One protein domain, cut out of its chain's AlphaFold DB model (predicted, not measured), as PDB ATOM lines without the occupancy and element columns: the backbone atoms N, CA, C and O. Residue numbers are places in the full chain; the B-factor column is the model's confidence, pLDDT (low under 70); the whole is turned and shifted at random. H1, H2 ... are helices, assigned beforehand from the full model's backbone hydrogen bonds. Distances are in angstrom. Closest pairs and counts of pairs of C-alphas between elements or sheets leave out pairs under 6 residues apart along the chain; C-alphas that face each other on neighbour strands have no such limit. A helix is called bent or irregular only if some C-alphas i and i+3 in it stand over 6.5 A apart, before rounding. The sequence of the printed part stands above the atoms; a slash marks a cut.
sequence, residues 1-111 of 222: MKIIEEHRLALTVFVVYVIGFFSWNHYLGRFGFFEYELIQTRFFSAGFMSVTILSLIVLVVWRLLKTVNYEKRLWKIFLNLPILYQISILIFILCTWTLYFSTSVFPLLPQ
ATOM      1  N   MET A   1      17.953 -12.951-122.898       62.88
ATOM      2  CA  MET A   1      17.586 -13.346-121.518       62.88
ATOM      3  C   MET A   1      18.736 -14.067-120.811       62.88
ATOM      4  O   MET A   1      19.170 -13.565-119.790       62.88
ATOM      5  N   LYS A   2      19.318 -15.121-121.409       69.94
ATOM      6  CA  LYS A   2      20.455 -15.897-120.859       69.94
ATOM      7  C   LYS A   2      21.684 -15.068-120.427       69.94
ATOM      8  O   LYS A   2      22.150 -15.203-119.307       69.94
ATOM      9  N   ILE A   3      22.123 -14.123-121.266       71.69
ATOM     10  CA  ILE A   3      23.285 -13.248-120.991       71.69
ATOM     11  C   ILE A   3      23.073 -12.386-119.727       71.69
ATOM     12  O   ILE A   3      23.986 -12.184-118.934       71.69
ATOM     13  N   ILE A   4      21.846 -11.905-119.493       75.31
ATOM     14  CA  ILE A   4      21.527 -11.073-118.319       75.31
ATOM     15  C   ILE A   4      21.570 -11.909-117.029       75.31
ATOM     16  O   ILE A   4      21.984 -11.405-115.987       75.31
ATOM     17  N   GLU A   5      21.157 -13.176-117.083       77.88
ATOM     18  CA  GLU A   5      21.214 -14.094-115.937       77.88
ATOM     19  C   GLU A   5      22.651 -14.492-115.591       77.88
ATOM     20  O   GLU A   5      23.015 -14.491-114.416       77.88
ATOM     21  N   GLU A   6      23.490 -14.739-116.598       78.81
ATOM     22  CA  GLU A   6      24.914 -15.044-116.412       78.81
ATOM     23  C   GLU A   6      25.652 -13.894-115.714       78.81
ATOM     24  O   GLU A   6      26.365 -14.115-114.732       78.81
ATOM     25  N   HIS A   7      25.414 -12.650-116.137       85.94
ATOM     26  CA  HIS A   7      26.005 -11.480-115.484       85.94
ATOM     27  C   HIS A   7      25.520 -11.286-114.043       85.94
ATOM     28  O   HIS A   7      26.301 -10.871-113.187       85.94
ATOM     29  N   ARG A   8      24.256 -11.613-113.744       86.31
ATOM     30  CA  ARG A   8      23.725 -11.551-112.372       86.31
ATOM     31  C   ARG A   8      24.383 -12.585-111.471       86.31
ATOM     32  O   ARG A   8      24.809 -12.230-110.377       86.31
ATOM     33  N   LEU A   9      24.506 -13.827-111.937       88.00
ATOM     34  CA  LEU A   9      25.157 -14.890-111.176       88.00
ATOM     35  C   LEU A   9      26.625 -14.549-110.900       88.00
ATOM     36  O   LEU A   9      27.068 -14.648-109.758       88.00
ATOM     37  N   ALA A  10      27.355 -14.094-111.921       90.12
ATOM     38  CA  ALA A  10      28.748 -13.682-111.778       90.12
ATOM     39  C   ALA A  10      28.900 -12.541-110.761       90.12
ATOM     40  O   ALA A  10      29.766 -12.604-109.890       90.12
ATOM     41  N   LEU A  11      28.018 -11.537-110.815       89.94
ATOM     42  CA  LEU A  11      28.007 -10.439-109.851       89.94
ATOM     43  C   LEU A  11      27.717 -10.933-108.427       89.94
ATOM     44  O   LEU A  11      28.390 -10.515-107.489       89.94
ATOM     45  N   THR A  12      26.751 -11.837-108.245       90.06
ATOM     46  CA  THR A  12      26.445 -12.417-106.929       90.06
ATOM     47  C   THR A  12      27.637 -13.186-106.371       90.06
ATOM     48  O   THR A  12      28.017 -12.966-105.222       90.06
ATOM     49  N   VAL A  13      28.260 -14.044-107.181       92.62
ATOM     50  CA  VAL A  13      29.461 -14.796-106.793       92.62
ATOM     51  C   VAL A  13      30.594 -13.844-106.415       92.62
ATOM     52  O   VAL A  13      31.236 -14.045-105.387       92.62
ATOM     53  N   PHE A  14      30.796 -12.778-107.191       92.88
ATOM     54  CA  PHE A  14      31.801 -11.759-106.908       92.88
ATOM     55  C   PHE A  14      31.553 -11.052-105.569       92.88
ATOM     56  O   PHE A  14      32.459 -10.966-104.744       92.88
ATOM     57  N   VAL A  15      30.325 -10.599-105.302       91.44
ATOM     58  CA  VAL A  15      29.979  -9.926-104.037       91.44
ATOM     59  C   VAL A  15      30.173 -10.860-102.842       91.44
ATOM     60  O   VAL A  15      30.783 -10.463-101.849       91.44
ATOM     61  N   VAL A  16      29.709 -12.109-102.947       94.88
ATOM     62  CA  VAL A  16      29.921 -13.145-101.925       94.88
ATOM     63  C   VAL A  16      31.414 -13.309-101.649       94.88
ATOM     64  O   VAL A  16      31.842 -13.275-100.497       94.88
ATOM     65  N   TYR A  17      32.222 -13.413-102.699       95.31
ATOM     66  CA  TYR A  17      33.663 -13.565-102.578       95.31
ATOM     67  C   TYR A  17      34.328 -12.394-101.851       95.31
ATOM     68  O   TYR A  17      35.096 -12.600-100.912       95.31
ATOM     69  N   VAL A  18      33.995 -11.164-102.249       94.31
ATOM     70  CA  VAL A  18      34.538  -9.933-101.662       94.31
ATOM     71  C   VAL A  18      34.203  -9.842-100.172       94.31
ATOM     72  O   VAL A  18      35.090  -9.573 -99.363       94.31
ATOM     73  N   ILE A  19      32.959 -10.136 -99.778       94.62
ATOM     74  CA  ILE A  19      32.549 -10.159 -98.363       94.62
ATOM     75  C   ILE A  19      33.389 -11.166 -97.573       94.62
ATOM     76  O   ILE A  19      33.858 -10.865 -96.472       94.62
ATOM     77  N   GLY A  20      33.595 -12.361 -98.123       94.81
ATOM     78  CA  GLY A  20      34.386 -13.396 -97.472       94.81
ATOM     79  C   GLY A  20      35.870 -13.055 -97.360       94.81
ATOM     80  O   GLY A  20      36.463 -13.292 -96.309       94.81
ATOM     81  N   PHE A  21      36.450 -12.442 -98.396       95.12
ATOM     82  CA  PHE A  21      37.822 -11.930 -98.381       95.12
ATOM     83  C   PHE A  21      38.018 -10.893 -97.271       95.12
ATOM     84  O   PHE A  21      38.957 -11.004 -96.481       95.12
ATOM     85  N   PHE A  22      37.109  -9.917 -97.160       95.06
ATOM     86  CA  PHE A  22      37.165  -8.917 -96.092       95.06
ATOM     87  C   PHE A  22      36.932  -9.529 -94.711       95.06
ATOM     88  O   PHE A  22      37.618  -9.151 -93.767       95.06
ATOM     89  N   SER A  23      36.022 -10.498 -94.588       94.56
ATOM     90  CA  SER A  23      35.752 -11.172 -93.311       94.56
ATOM     91  C   SER A  23      36.988 -11.910 -92.788       94.56
ATOM     92  O   SER A  23      37.364 -11.740 -91.628       94.56
ATOM     93  N   TRP A  24      37.661 -12.672 -93.654       92.56
ATOM     94  CA  TRP A  24      38.904 -13.365 -93.315       92.56
ATOM     95  C   TRP A  24      40.046 -12.403 -93.010       92.56
ATOM     96  O   TRP A  24      40.696 -12.549 -91.981       92.56
ATOM     97  N   ASN A  25      40.290 -11.407 -93.862       93.12
ATOM     98  CA  ASN A  25      41.412 -10.494 -93.658       93.12
ATOM     99  C   ASN A  25      41.220  -9.571 -92.454       93.12
ATOM    100  O   ASN A  25      42.180  -9.292 -91.743       93.12
ATOM    101  N   HIS A  26      39.987  -9.156 -92.156       92.38
ATOM    102  CA  HIS A  26      39.697  -8.450 -90.912       92.38
ATOM    103  C   HIS A  26      39.954  -9.348 -89.691       92.38
ATOM    104  O   HIS A  26      40.533  -8.899 -88.701       92.38
ATOM    105  N   TYR A  27      39.550 -10.623 -89.749       89.62
ATOM    106  CA  TYR A  27      39.822 -11.591 -88.685       89.62
ATOM    107  C   TYR A  27      41.327 -11.807 -88.477       89.62
ATOM    108  O   TYR A  27      41.819 -11.661 -87.360       89.62
ATOM    109  N   LEU A  28      42.071 -12.078 -89.552       86.88
ATOM    110  CA  LEU A  28      43.516 -12.318 -89.520       86.88
ATOM    111  C   LEU A  28      44.312 -11.072 -89.109       86.88
ATOM    112  O   LEU A  28      45.299 -11.189 -88.378       86.88
ATOM    113  N   GLY A  29      43.837  -9.879 -89.478       84.44
ATOM    114  CA  GLY A  29      44.459  -8.608 -89.109       84.44
ATOM    115  C   GLY A  29      44.569  -8.403 -87.596       84.44
ATOM    116  O   GLY A  29      45.496  -7.745 -87.126       84.44
ATOM    117  N   ARG A  30      43.701  -9.042 -86.798       80.94
ATOM    118  CA  ARG A  30      43.787  -9.039 -85.324       80.94
ATOM    119  C   ARG A  30      45.056  -9.706 -84.797       80.94
ATOM    120  O   ARG A  30      45.530  -9.339 -83.722       80.94
ATOM    121  N   PHE A  31      45.598 -10.644 -85.570       78.50
ATOM    122  CA  PHE A  31      46.830 -11.382 -85.306       78.50
ATOM    123  C   PHE A  31      48.044 -10.786 -86.034       78.50
ATOM    124  O   PHE A  31      49.115 -11.384 -86.012       78.50
ATOM    125  N   GLY A  32      47.891  -9.626 -86.686       79.38
ATOM    126  CA  GLY A  32      48.948  -9.007 -87.490       79.38
ATOM    127  C   GLY A  32      49.238  -9.748 -88.798       79.38
ATOM    128  O   GLY A  32      50.308  -9.562 -89.370       79.38
ATOM    129  N   PHE A  33      48.309 -10.590 -89.261       82.75
ATOM    130  CA  PHE A  33      48.454 -11.382 -90.478       82.75
ATOM    131  C   PHE A  33      47.473 -10.912 -91.564       82.75
ATOM    132  O   PHE A  33      46.338 -10.545 -91.266       82.75
ATOM    133  N   PHE A  34      47.892 -10.946 -92.829       85.62
ATOM    134  CA  PHE A  34      47.046 -10.635 -93.982       85.62
ATOM    135  C   PHE A  34      47.281 -11.681 -95.075       85.62
ATOM    136  O   PHE A  34      48.427 -12.001 -95.386       85.62
ATOM    137  N   GLU A  35      46.205 -12.224 -95.639       84.81
ATOM    138  CA  GLU A  35      46.282 -13.221 -96.706       84.81
ATOM    139  C   GLU A  35      46.201 -12.533 -98.072       84.81
ATOM    140  O   GLU A  35      45.206 -11.879 -98.407       84.81
ATOM    141  N   TYR A  36      47.258 -12.702 -98.864       83.75
ATOM    142  CA  TYR A  36      47.411 -12.083-100.180       83.75
ATOM    143  C   TYR A  36      47.010 -13.013-101.325       83.75
ATOM    144  O   TYR A  36      46.808 -12.540-102.445       83.75
ATOM    145  N   GLU A  37      46.871 -14.320-101.084       85.31
ATOM    146  CA  GLU A  37      46.432 -15.254-102.117       85.31
ATOM    147  C   GLU A  37      44.942 -15.034-102.422       85.31
ATOM    148  O   GLU A  37      44.047 -15.522-101.735       85.31
ATOM    149  N   LEU A  38      44.672 -14.277-103.488       82.00
ATOM    150  CA  LEU A  38      43.334 -13.807-103.844       82.00
ATOM    151  C   LEU A  38      42.386 -14.889-104.353       82.00
ATOM    152  O   LEU A  38      41.242 -14.540-104.618       82.00
ATOM    153  N   ILE A  39      42.808 -16.145-104.544       85.69
ATOM    154  CA  ILE A  39      41.984 -17.225-105.119       85.69
ATOM    155  C   ILE A  39      41.945 -18.402-104.143       85.69
ATOM    156  O   ILE A  39      42.637 -19.405-104.305       85.69
ATOM    157  N   GLN A  40      41.106 -18.287-103.116       86.19
ATOM    158  CA  GLN A  40      40.915 -19.341-102.127       86.19
ATOM    159  C   GLN A  40      39.429 -19.640-101.914       86.19
ATOM    160  O   GLN A  40      38.604 -18.752-101.697       86.19
ATOM    161  N   THR A  41      39.084 -20.929-101.902       89.31
ATOM    162  CA  THR A  41      37.705 -21.403-101.687       89.31
ATOM    163  C   THR A  41      37.142 -20.985-100.327       89.31
ATOM    164  O   THR A  41      35.933 -20.800-100.195       89.31
ATOM    165  N   ARG A  42      38.012 -20.757 -99.332       89.81
ATOM    166  CA  ARG A  42      37.626 -20.309 -97.986       89.81
ATOM    167  C   ARG A  42      36.970 -18.927 -97.969       89.81
ATOM    168  O   ARG A  42      36.105 -18.676 -97.131       89.81
ATOM    169  N   PHE A  43      37.365 -18.034 -98.884       92.69
ATOM    170  CA  PHE A  43      36.738 -16.719 -99.013       92.69
ATOM    171  C   PHE A  43      35.322 -16.881 -99.554       92.69
ATOM    172  O   PHE A  43      34.384 -16.318 -99.002       92.69
ATOM    173  N   PHE A  44      35.131 -17.754-100.542       93.12
ATOM    174  CA  PHE A  44      33.793 -18.060-101.034       93.12
ATOM    175  C   PHE A  44      32.889 -18.653 -99.938       93.12
ATOM    176  O   PHE A  44      31.774 -18.171 -99.745       93.12
ATOM    177  N   SER A  45      33.370 -19.635 -99.164       93.62
ATOM    178  CA  SER A  45      32.575 -20.235 -98.079       93.62
ATOM    179  C   SER A  45      32.237 -19.244 -96.959       93.62
ATOM    180  O   SER A  45      31.107 -19.232 -96.475       93.62
ATOM    181  N   ALA A  46      33.184 -18.380 -96.574       94.31
ATOM    182  CA  ALA A  46      32.961 -17.349 -95.558       94.31
ATOM    183  C   ALA A  46      31.910 -16.328 -96.005       94.31
ATOM    184  O   ALA A  46      30.984 -16.002 -95.257       94.31
ATOM    185  N   GLY A  47      32.020 -15.863 -97.250       94.88
ATOM    186  CA  GLY A  47      31.042 -14.975 -97.860       94.88
ATOM    187  C   GLY A  47      29.655 -15.599 -97.924       94.88
ATOM    188  O   GLY A  47      28.665 -14.957 -97.576       94.88
ATOM    189  N   PHE A  48      29.580 -16.871 -98.324       94.88
ATOM    190  CA  PHE A  48      28.321 -17.600 -98.427       94.88
ATOM    191  C   PHE A  48      27.627 -17.715 -97.065       94.88
ATOM    192  O   PHE A  48      26.432 -17.432 -96.957       94.88
ATOM    193  N   MET A  49      28.372 -18.049 -96.006       94.69
ATOM    194  CA  MET A  49      27.829 -18.084 -94.645       94.69
ATOM    195  C   MET A  49      27.377 -16.708 -94.161       94.69
ATOM    196  O   MET A  49      26.283 -16.585 -93.612       94.69
ATOM    197  N   SER A  50      28.175 -15.668 -94.413       95.12
ATOM    198  CA  SER A  50      27.827 -14.288 -94.064       95.12
ATOM    199  C   SER A  50      26.498 -13.862 -94.696       95.12
ATOM    200  O   SER A  50      25.593 -13.409 -93.993       95.12
ATOM    201  N   VAL A  51      26.335 -14.082 -96.005       94.00
ATOM    202  CA  VAL A  51      25.102 -13.746 -96.736       94.00
ATOM    203  C   VAL A  51      23.924 -14.603 -96.275       94.00
ATOM    204  O   VAL A  51      22.818 -14.084 -96.138       94.00
ATOM    205  N   THR A  52      24.138 -15.890 -95.989       93.69
ATOM    206  CA  THR A  52      23.079 -16.789 -95.504       93.69
ATOM    207  C   THR A  52      22.541 -16.326 -94.151       93.69
ATOM    208  O   THR A  52      21.330 -16.193 -93.979       93.69
ATOM    209  N   ILE A  53      23.429 -16.008 -93.206       94.31
ATOM    210  CA  ILE A  53      23.041 -15.525 -91.876       94.31
ATOM    211  C   ILE A  53      22.361 -14.157 -91.978       94.31
ATOM    212  O   ILE A  53      21.302 -13.966 -91.380       94.31
ATOM    213  N   LEU A  54      22.898 -13.235 -92.785       94.12
ATOM    214  CA  LEU A  54      22.252 -11.945 -93.033       94.12
ATOM    215  C   LEU A  54      20.841 -12.125 -93.606       94.12
ATOM    216  O   LEU A  54      19.902 -11.480 -93.148       94.12
ATOM    217  N   SER A  55      20.675 -13.037 -94.565       93.06
ATOM    218  CA  SER A  55      19.378 -13.328 -95.187       93.06
ATOM    219  C   SER A  55      18.368 -13.870 -94.173       93.06
ATOM    220  O   SER A  55      17.204 -13.469 -94.193       93.06
ATOM    221  N   LEU A  56      18.808 -14.729 -93.244       95.38
ATOM    222  CA  LEU A  56      17.966 -15.221 -92.149       95.38
ATOM    223  C   LEU A  56      17.558 -14.092 -91.194       95.38
ATOM    224  O   LEU A  56      16.385 -14.002 -90.834       95.38
ATOM    225  N   ILE A  57      18.487 -13.201 -90.830       94.12
ATOM    226  CA  ILE A  57      18.196 -12.033 -89.984       94.12
ATOM    227  C   ILE A  57      17.175 -11.123 -90.669       94.12
ATOM    228  O   ILE A  57      16.159 -10.781 -90.066       94.12
ATOM    229  N   VAL A  58      17.400 -10.774 -91.938       92.44
ATOM    230  CA  VAL A  58      16.484  -9.935 -92.724       92.44
ATOM    231  C   VAL A  58      15.097 -10.571 -92.808       92.44
ATOM    232  O   VAL A  58      14.101  -9.876 -92.619       92.44
ATOM    233  N   LEU A  59      15.010 -11.888 -93.014       94.56
ATOM    234  CA  LEU A  59      13.740 -12.616 -93.047       94.56
ATOM    235  C   LEU A  59      12.994 -12.531 -91.708       94.56
ATOM    236  O   LEU A  59      11.783 -12.296 -91.697       94.56
ATOM    237  N   VAL A  60      13.694 -12.696 -90.583       94.69
ATOM    238  CA  VAL A  60      13.100 -12.576 -89.241       94.69
ATOM    239  C   VAL A  60      12.628 -11.145 -88.981       94.69
ATOM    240  O   VAL A  60      11.476 -10.949 -88.592       94.69
ATOM    241  N   VAL A  61      13.467 -10.143 -89.258       91.75
ATOM    242  CA  VAL A  61      13.119  -8.720 -89.104       91.75
ATOM    243  C   VAL A  61      11.911  -8.363 -89.967       91.75
ATOM    244  O   VAL A  61      10.978  -7.721 -89.488       91.75
ATOM    245  N   TRP A  62      11.875  -8.827 -91.217       90.00
ATOM    246  CA  TRP A  62      10.751  -8.598 -92.121       90.00
ATOM    247  C   TRP A  62       9.447  -9.194 -91.583       90.00
ATOM    248  O   TRP A  62       8.422  -8.510 -91.562       90.00
ATOM    249  N   ARG A  63       9.478 -10.431 -91.063       92.31
ATOM    250  CA  ARG A  63       8.307 -11.049 -90.416       92.31
ATOM    251  C   ARG A  63       7.813 -10.227 -89.227       92.31
ATOM    252  O   ARG A  63       6.609 -10.016 -89.112       92.31
ATOM    253  N   LEU A  64       8.716  -9.727 -88.383       91.50
ATOM    254  CA  LEU A  64       8.358  -8.880 -87.242       91.50
ATOM    255  C   LEU A  64       7.731  -7.552 -87.693       91.50
ATOM    256  O   LEU A  64       6.674  -7.171 -87.194       91.50
ATOM    257  N   LEU A  65       8.328  -6.875 -88.676       89.75
ATOM    258  CA  LEU A  65       7.804  -5.614 -89.216       89.75
ATOM    259  C   LEU A  65       6.419  -5.771 -89.849       89.75
ATOM    260  O   LEU A  65       5.595  -4.855 -89.752       89.75
ATOM    261  N   LYS A  66       6.156  -6.925 -90.472       88.44
ATOM    262  CA  LYS A  66       4.848  -7.265 -91.034       88.44
ATOM    263  C   LYS A  66       3.791  -7.421 -89.941       88.44
ATOM    264  O   LYS A  66       2.701  -6.877 -90.086       88.44
ATOM    265  N   THR A  67       4.119  -8.084 -88.831       87.81
ATOM    266  CA  THR A  67       3.207  -8.246 -87.683       87.81
ATOM    267  C   THR A  67       2.756  -6.903 -87.108       87.81
ATOM    268  O   THR A  67       1.600  -6.754 -86.729       87.81
ATOM    269  N   VAL A  68       3.640  -5.903 -87.085       88.12
ATOM    270  CA  VAL A  68       3.345  -4.571 -86.527       88.12
ATOM    271  C   VAL A  68       2.855  -3.580 -87.609       88.12
ATOM    272  O   VAL A  68       2.708  -2.392 -87.344       88.12
ATOM    273  N   ASN A  69       2.590  -4.022 -88.847       85.44
ATOM    274  CA  ASN A  69       2.157  -3.176 -89.980       85.44
ATOM    275  C   ASN A  69       3.095  -1.991 -90.338       85.44
ATOM    276  O   ASN A  69       2.716  -1.106 -91.108       85.44
ATOM    277  N   TYR A  70       4.341  -1.973 -89.851       84.19
ATOM    278  CA  TYR A  70       5.314  -0.909 -90.150       84.19
ATOM    279  C   TYR A  70       6.039  -1.096 -91.488       84.19
ATOM    280  O   TYR A  70       6.597  -0.130 -92.015       84.19
ATOM    281  N   GLU A  71       6.002  -2.302 -92.061       82.88
ATOM    282  CA  GLU A  71       6.664  -2.652 -93.328       82.88
ATOM    283  C   GLU A  71       6.369  -1.629 -94.438       82.88
ATOM    284  O   GLU A  71       7.284  -1.030 -95.006       82.88
ATOM    285  N   LYS A  72       5.082  -1.354 -94.696       83.88
ATOM    286  CA  LYS A  72       4.650  -0.444 -95.769       83.88
ATOM    287  C   LYS A  72       5.137   0.989 -95.556       83.88
ATOM    288  O   LYS A  72       5.428   1.692 -96.524       83.88
ATOM    289  N   ARG A  73       5.226   1.432 -94.297       85.56
ATOM    290  CA  ARG A  73       5.666   2.787 -93.947       85.56
ATOM    291  C   ARG A  73       7.159   2.964 -94.208       85.56
ATOM    292  O   ARG A  73       7.537   3.933 -94.859       85.56
ATOM    293  N   LEU A  74       7.988   2.028 -93.747       83.50
ATOM    294  CA  LEU A  74       9.438   2.069 -93.957       83.50
ATOM    295  C   LEU A  74       9.799   1.941 -95.439       83.50
ATOM    296  O   LEU A  74      10.626   2.702 -95.939       83.50
ATOM    297  N   TRP A  75       9.127   1.044 -96.159       82.50
ATOM    298  CA  TRP A  75       9.390   0.836 -97.580       82.50
ATOM    299  C   TRP A  75       9.054   2.079 -98.415       82.50
ATOM    300  O   TRP A  75       9.829   2.464 -99.289       82.50
ATOM    301  N   LYS A  76       7.953   2.773 -98.095       88.75
ATOM    302  CA  LYS A  76       7.585   4.033 -98.758       88.75
ATOM    303  C   LYS A  76       8.617   5.139 -98.522       88.75
ATOM    304  O   LYS A  76       8.932   5.875 -99.450       88.75
ATOM    305  N   ILE A  77       9.156   5.248 -97.305       87.31
ATOM    306  CA  ILE A  77      10.215   6.220 -96.989       87.31
ATOM    307  C   ILE A  77      11.469   5.917 -97.812       87.31
ATOM    308  O   ILE A  77      12.005   6.815 -98.450       87.31
ATOM    309  N   PHE A  78      11.901   4.654 -97.840       86.12
ATOM    310  CA  PHE A  78      13.103   4.248 -98.566       86.12
ATOM    311  C   PHE A  78      12.980   4.478-100.080       86.12
ATOM    312  O   PHE A  78      13.894   5.024-100.694       86.12
ATOM    313  N   LEU A  79      11.836   4.132-100.681       88.94
ATOM    314  CA  LEU A  79      11.590   4.315-102.118       88.94
ATOM    315  C   LEU A  79      11.526   5.785-102.548       88.94
ATOM    316  O   LEU A  79      11.845   6.088-103.693       88.94
ATOM    317  N   ASN A  80      11.152   6.690-101.641       91.00
ATOM    318  CA  ASN A  80      11.107   8.127-101.914       91.00
ATOM    319  C   ASN A  80      12.486   8.804-101.846       91.00
ATOM    320  O   ASN A  80      12.606   9.975-102.204       91.00
ATOM    321  N   LEU A  81      13.521   8.107-101.367       91.06
ATOM    322  CA  LEU A  81      14.880   8.638-101.341       91.06
ATOM    323  C   LEU A  81      15.519   8.598-102.739       91.06
ATOM    324  O   LEU A  81      15.257   7.677-103.514       91.06
ATOM    325  N   PRO A  82      16.415   9.548-103.056       93.38
ATOM    326  CA  PRO A  82      17.188   9.496-104.287       93.38
ATOM    327  C   PRO A  82      18.065   8.237-104.345       93.38
ATOM    328  O   PRO A  82      18.613   7.795-103.333       93.38
ATOM    329  N   ILE A  83      18.247   7.691-105.553       91.44
ATOM    330  CA  ILE A  83      18.943   6.412-105.804       91.44
ATOM    331  C   ILE A  83      20.339   6.369-105.159       91.44
ATOM    332  O   ILE A  83      20.712   5.363-104.561       91.44
ATOM    333  N   LEU A  84      21.099   7.469-105.206       92.62
ATOM    334  CA  LEU A  84      22.432   7.542-104.589       92.62
ATOM    335  C   LEU A  84      22.397   7.320-103.068       92.62
ATOM    336  O   LEU A  84      23.266   6.640-102.524       92.62
ATOM    337  N   TYR A  85      21.375   7.840-102.384       91.81
ATOM    338  CA  TYR A  85      21.204   7.622-100.947       91.81
ATOM    339  C   TYR A  85      20.791   6.183-100.644       91.81
ATOM    340  O   TYR A  85      21.291   5.605 -99.684       91.81
ATOM    341  N   GLN A  86      19.938   5.577-101.476       89.50
ATOM    342  CA  GLN A  86      19.574   4.164-101.333       89.50
ATOM    343  C   GLN A  86      20.807   3.254-101.445       89.50
ATOM    344  O   GLN A  86      21.002   2.378-100.602       89.50
ATOM    345  N   ILE A  87      21.666   3.500-102.442       90.81
ATOM    346  CA  ILE A  87      22.923   2.762-102.634       90.81
ATOM    347  C   ILE A  87      23.858   2.972-101.437       90.81
ATOM    348  O   ILE A  87      24.392   2.001-100.907       90.81
ATOM    349  N   SER A  88      24.016   4.214-100.970       93.12
ATOM    350  CA  SER A  88      24.856   4.538 -99.810       93.12
ATOM    351  C   SER A  88      24.397   3.814 -98.537       93.12
ATOM    352  O   SER A  88      25.208   3.190 -97.855       93.12
ATOM    353  N   ILE A  89      23.087   3.805 -98.259       92.75
ATOM    354  CA  ILE A  89      22.504   3.081 -97.118       92.75
ATOM    355  C   ILE A  89      22.781   1.576 -97.229       92.75
ATOM    356  O   ILE A  89      23.166   0.951 -96.243       92.75
ATOM    357  N   LEU A  90      22.618   0.989 -98.419       90.56
ATOM    358  CA  LEU A  90      22.860  -0.438 -98.637       90.56
ATOM    359  C   LEU A  90      24.335  -0.808 -98.421       90.56
ATOM    360  O   LEU A  90      24.625  -1.798 -97.749       90.56
ATOM    361  N   ILE A  91      25.261   0.000 -98.945       91.81
ATOM    362  CA  ILE A  91      26.703  -0.186 -98.742       91.81
ATOM    363  C   ILE A  91      27.046  -0.058 -97.258       91.81
ATOM    364  O   ILE A  91      27.750  -0.913 -96.728       91.81
ATOM    365  N   PHE A  92      26.513   0.954 -96.570       94.69
ATOM    366  CA  PHE A  92      26.738   1.146 -95.139       94.69
ATOM    367  C   PHE A  92      26.288  -0.077 -94.330       94.69
ATOM    368  O   PHE A  92      27.076  -0.619 -93.557       94.69
ATOM    369  N   ILE A  93      25.070  -0.578 -94.573       93.06
ATOM    370  CA  ILE A  93      24.552  -1.793 -93.927       93.06
ATOM    371  C   ILE A  93      25.466  -2.991 -94.205       93.06
ATOM    372  O   ILE A  93      25.793  -3.736 -93.280       93.06
ATOM    373  N   LEU A  94      25.906  -3.175 -95.453       92.69
ATOM    374  CA  LEU A  94      26.769  -4.291 -95.837       92.69
ATOM    375  C   LEU A  94      28.152  -4.213 -95.172       92.69
ATOM    376  O   LEU A  94      28.662  -5.228 -94.695       92.69
ATOM    377  N   CYS A  95      28.746  -3.021 -95.101       94.06
ATOM    378  CA  CYS A  95      30.014  -2.777 -94.420       94.06
ATOM    379  C   CYS A  95      29.896  -3.044 -92.916       94.06
ATOM    380  O   CYS A  95      30.685  -3.818 -92.372       94.06
ATOM    381  N   THR A  96      28.892  -2.468 -92.248       94.88
ATOM    382  CA  THR A  96      28.649  -2.693 -90.815       94.88
ATOM    383  C   THR A  96      28.393  -4.168 -90.521       94.88
ATOM    384  O   THR A  96      28.952  -4.703 -89.564       94.88
ATOM    385  N   TRP A  97      27.611  -4.847 -91.366       94.81
ATOM    386  CA  TRP A  97      27.383  -6.284 -91.253       94.81
ATOM    387  C   TRP A  97      28.675  -7.080 -91.401       94.81
ATOM    388  O   TRP A  97      28.941  -7.943 -90.577       94.81
ATOM    389  N   THR A  98      29.493  -6.793 -92.414       94.12
ATOM    390  CA  THR A  98      30.747  -7.525 -92.655       94.12
ATOM    391  C   THR A  98      31.700  -7.386 -91.470       94.12
ATOM    392  O   THR A  98      32.276  -8.379 -91.024       94.12
ATOM    393  N   LEU A  99      31.810  -6.179 -90.902       94.25
ATOM    394  CA  LEU A  99      32.594  -5.943 -89.692       94.25
ATOM    395  C   LEU A  99      32.040  -6.755 -88.519       94.25
ATOM    396  O   LEU A  99      32.771  -7.570 -87.962       94.25
ATOM    397  N   TYR A 100      30.749  -6.620 -88.204       94.00
ATOM    398  CA  TYR A 100      30.098  -7.365 -87.119       94.00
ATOM    399  C   TYR A 100      30.216  -8.890 -87.287       94.00
ATOM    400  O   TYR A 100      30.520  -9.619 -86.343       94.00
ATOM    401  N   PHE A 101      30.014  -9.383 -88.507       93.69
ATOM    402  CA  PHE A 101      30.154 -10.790 -88.838       93.69
ATOM    403  C   PHE A 101      31.579 -11.259 -88.559       93.69
ATOM    404  O   PHE A 101      31.755 -12.204 -87.794       93.69
ATOM    405  N   SER A 102      32.590 -10.570 -89.101       92.69
ATOM    406  CA  SER A 102      34.003 -10.931 -88.927       92.69
ATOM    407  C   SER A 102      34.457 -10.920 -87.464       92.69
ATOM    408  O   SER A 102      35.349 -11.680 -87.087       92.69
ATOM    409  N   THR A 103      33.852 -10.065 -86.633       88.62
ATOM    410  CA  THR A 103      34.268  -9.873 -85.247       88.62
ATOM    411  C   THR A 103      33.581 -10.808 -84.270       88.62
ATOM    412  O   THR A 103      34.247 -11.268 -83.343       88.62
ATOM    413  N   SER A 104      32.285 -11.058 -84.455       87.88
ATOM    414  CA  SER A 104      31.435 -11.708 -83.454       87.88
ATOM    415  C   SER A 104      30.918 -13.076 -83.883       87.88
ATOM    416  O   SER A 104      30.801 -13.965 -83.049       87.88
ATOM    417  N   VAL A 105      30.594 -13.265 -85.163       90.00
ATOM    418  CA  VAL A 105      29.943 -14.497 -85.649       90.00
ATOM    419  C   VAL A 105      30.965 -15.449 -86.257       90.00
ATOM    420  O   VAL A 105      30.996 -16.638 -85.953       90.00
ATOM    421  N   PHE A 106      31.829 -14.909 -87.105       89.88
ATOM    422  CA  PHE A 106      32.842 -15.630 -87.853       89.88
ATOM    423  C   PHE A 106      33.783 -16.486 -86.990       89.88
ATOM    424  O   PHE A 106      34.036 -17.631 -87.375       89.88
ATOM    425  N   PRO A 107      34.220 -16.029 -85.802       85.31
ATOM    426  CA  PRO A 107      35.068 -16.836 -84.929       85.31
ATOM    427  C   PRO A 107      34.336 -17.970 -84.192       85.31
ATOM    428  O   PRO A 107      34.940 -18.923 -83.707       85.31
ATOM    429  N   LEU A 108      33.004 -17.914 -84.131       85.38
ATOM    430  CA  LEU A 108      32.184 -18.978 -83.548       85.38
ATOM    431  C   LEU A 108      31.923 -20.108 -84.554       85.38
ATOM    432  O   LEU A 108      31.663 -21.252 -84.165       85.38
ATOM    433  N   LEU A 109      31.993 -19.791 -85.849       85.88
ATOM    434  CA  LEU A 109      31.697 -20.714 -86.933       85.88
ATOM    435  C   LEU A 109      32.878 -21.666 -87.196       85.88
ATOM    436  O   LEU A 109      34.012 -21.214 -87.373       85.88
ATOM    437  N   PRO A 110      32.645 -22.989 -87.270       84.31
ATOM    438  CA  PRO A 110      33.698 -23.949 -87.586       84.31
ATOM    439  C   PRO A 110      34.367 -23.690 -88.943       84.31
ATOM    440  O   PRO A 110      33.694 -23.364 -89.921       84.31
ATOM    441  N   GLN A 111      35.681 -23.933 -89.035       83.00
ATOM    442  CA  GLN A 111      36.440 -23.718 -90.278       83.00
ATOM    443  C   GLN A 111      35.926 -24.538 -91.466       83.00
ATOM    444  O   GLN A 111      35.864 -24.040 -92.585       83.00
TER     445      GLN A 111
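What this domain is: This is residues 1 to 111 of the 222 residues of an uncharacterized protein of Candidatus Zambryskibacteria bacterium RIFCSPHIGHO2_01_FULL_46_25 (UniProt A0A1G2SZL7). Three long helices, H1, H2 and H4, meet in one region, where H1 crosses H2 and the last part of H4 reaches both, and they splay apart from there. H2 and H4 make a loose V, with the short H3 across its wide end and an open space between, while residues 1 to 12, of which 2 to 12 belong to H1, stick out on their own. The printed part has 111 residues with four named helices, in the order H1, H2, H3, H4, and no named strand; its class is all helix. It is loose, with a radius of gyration of the C-alphas of 16.6 A, and spans 45 by 37 by 24 A.

Where its parts are: H1, residues 2 to 29, begins with C-alpha 2 at (20.455, -15.897, -120.859) and is 40.5 A from first to last C-alpha. H2, residues 41 to 67, is 39.5 A long and ends with C-alpha 67 at (3.207, -8.246, -87.683). H3, residues 71 to 79, is 12.3 A long. H4, residues 83 to 105, is 31.1 A long and ends with C-alpha 105 at (29.943, -14.497, -85.649). H4 is neither bent nor irregular, but only just: C-alphas 102 and 105 are 6.3 A apart.

How they stand to each other: H1 touches H2 with residues 13 to 24 alone, against residues 42 to 51 of H2. Their closest C-alphas, those of Gly 20 and Gly 47, are 3.7 A apart, and their lines are about perpendicular, at 78 degrees. H1 also touches H4, with residues 19 to 27 alone; the closest C-alphas, those of Ser 23 and Ser 102, are 4.7 A apart. These two run the same way at a steep tilt of 46 degrees. H2 and H4 only just touch, with 3 pairs of C-alphas within 8 A, the closest being those of Ser 50 and Phe 101, 6.7 A apart; they run opposite ways at a steep tilt of 67 degrees. H3 is close but not clearly touching to H2, where the closest C-alphas, those of Leu 65 and Glu 71, are 5.2 A apart. H3 is likewise close but not clearly touching to H4, with the closest C-alphas, those of Phe 78 and Gln 86, 7.0 A apart. H1 and H3 are apart. In H1, H2, H3 and H4 every O i to N i+4 pair is within hydrogen-bond range.

The domain as a whole: The C-alphas farthest apart, those of Glu 37 and Asn 69, are 47.5 A apart. The printed part has no cut. The link from H1 to H2, 11 residues, is long; those from H2 to H3 and from H3 to H4 are tight, 3 residues each. Residues 55 to 60 of H2 stand free, and so do residues 79 to 85, of which 83 to 85 belong to H4. The mean pLDDT of the printed part is 89.2, and residues 1 to 2 are under 70.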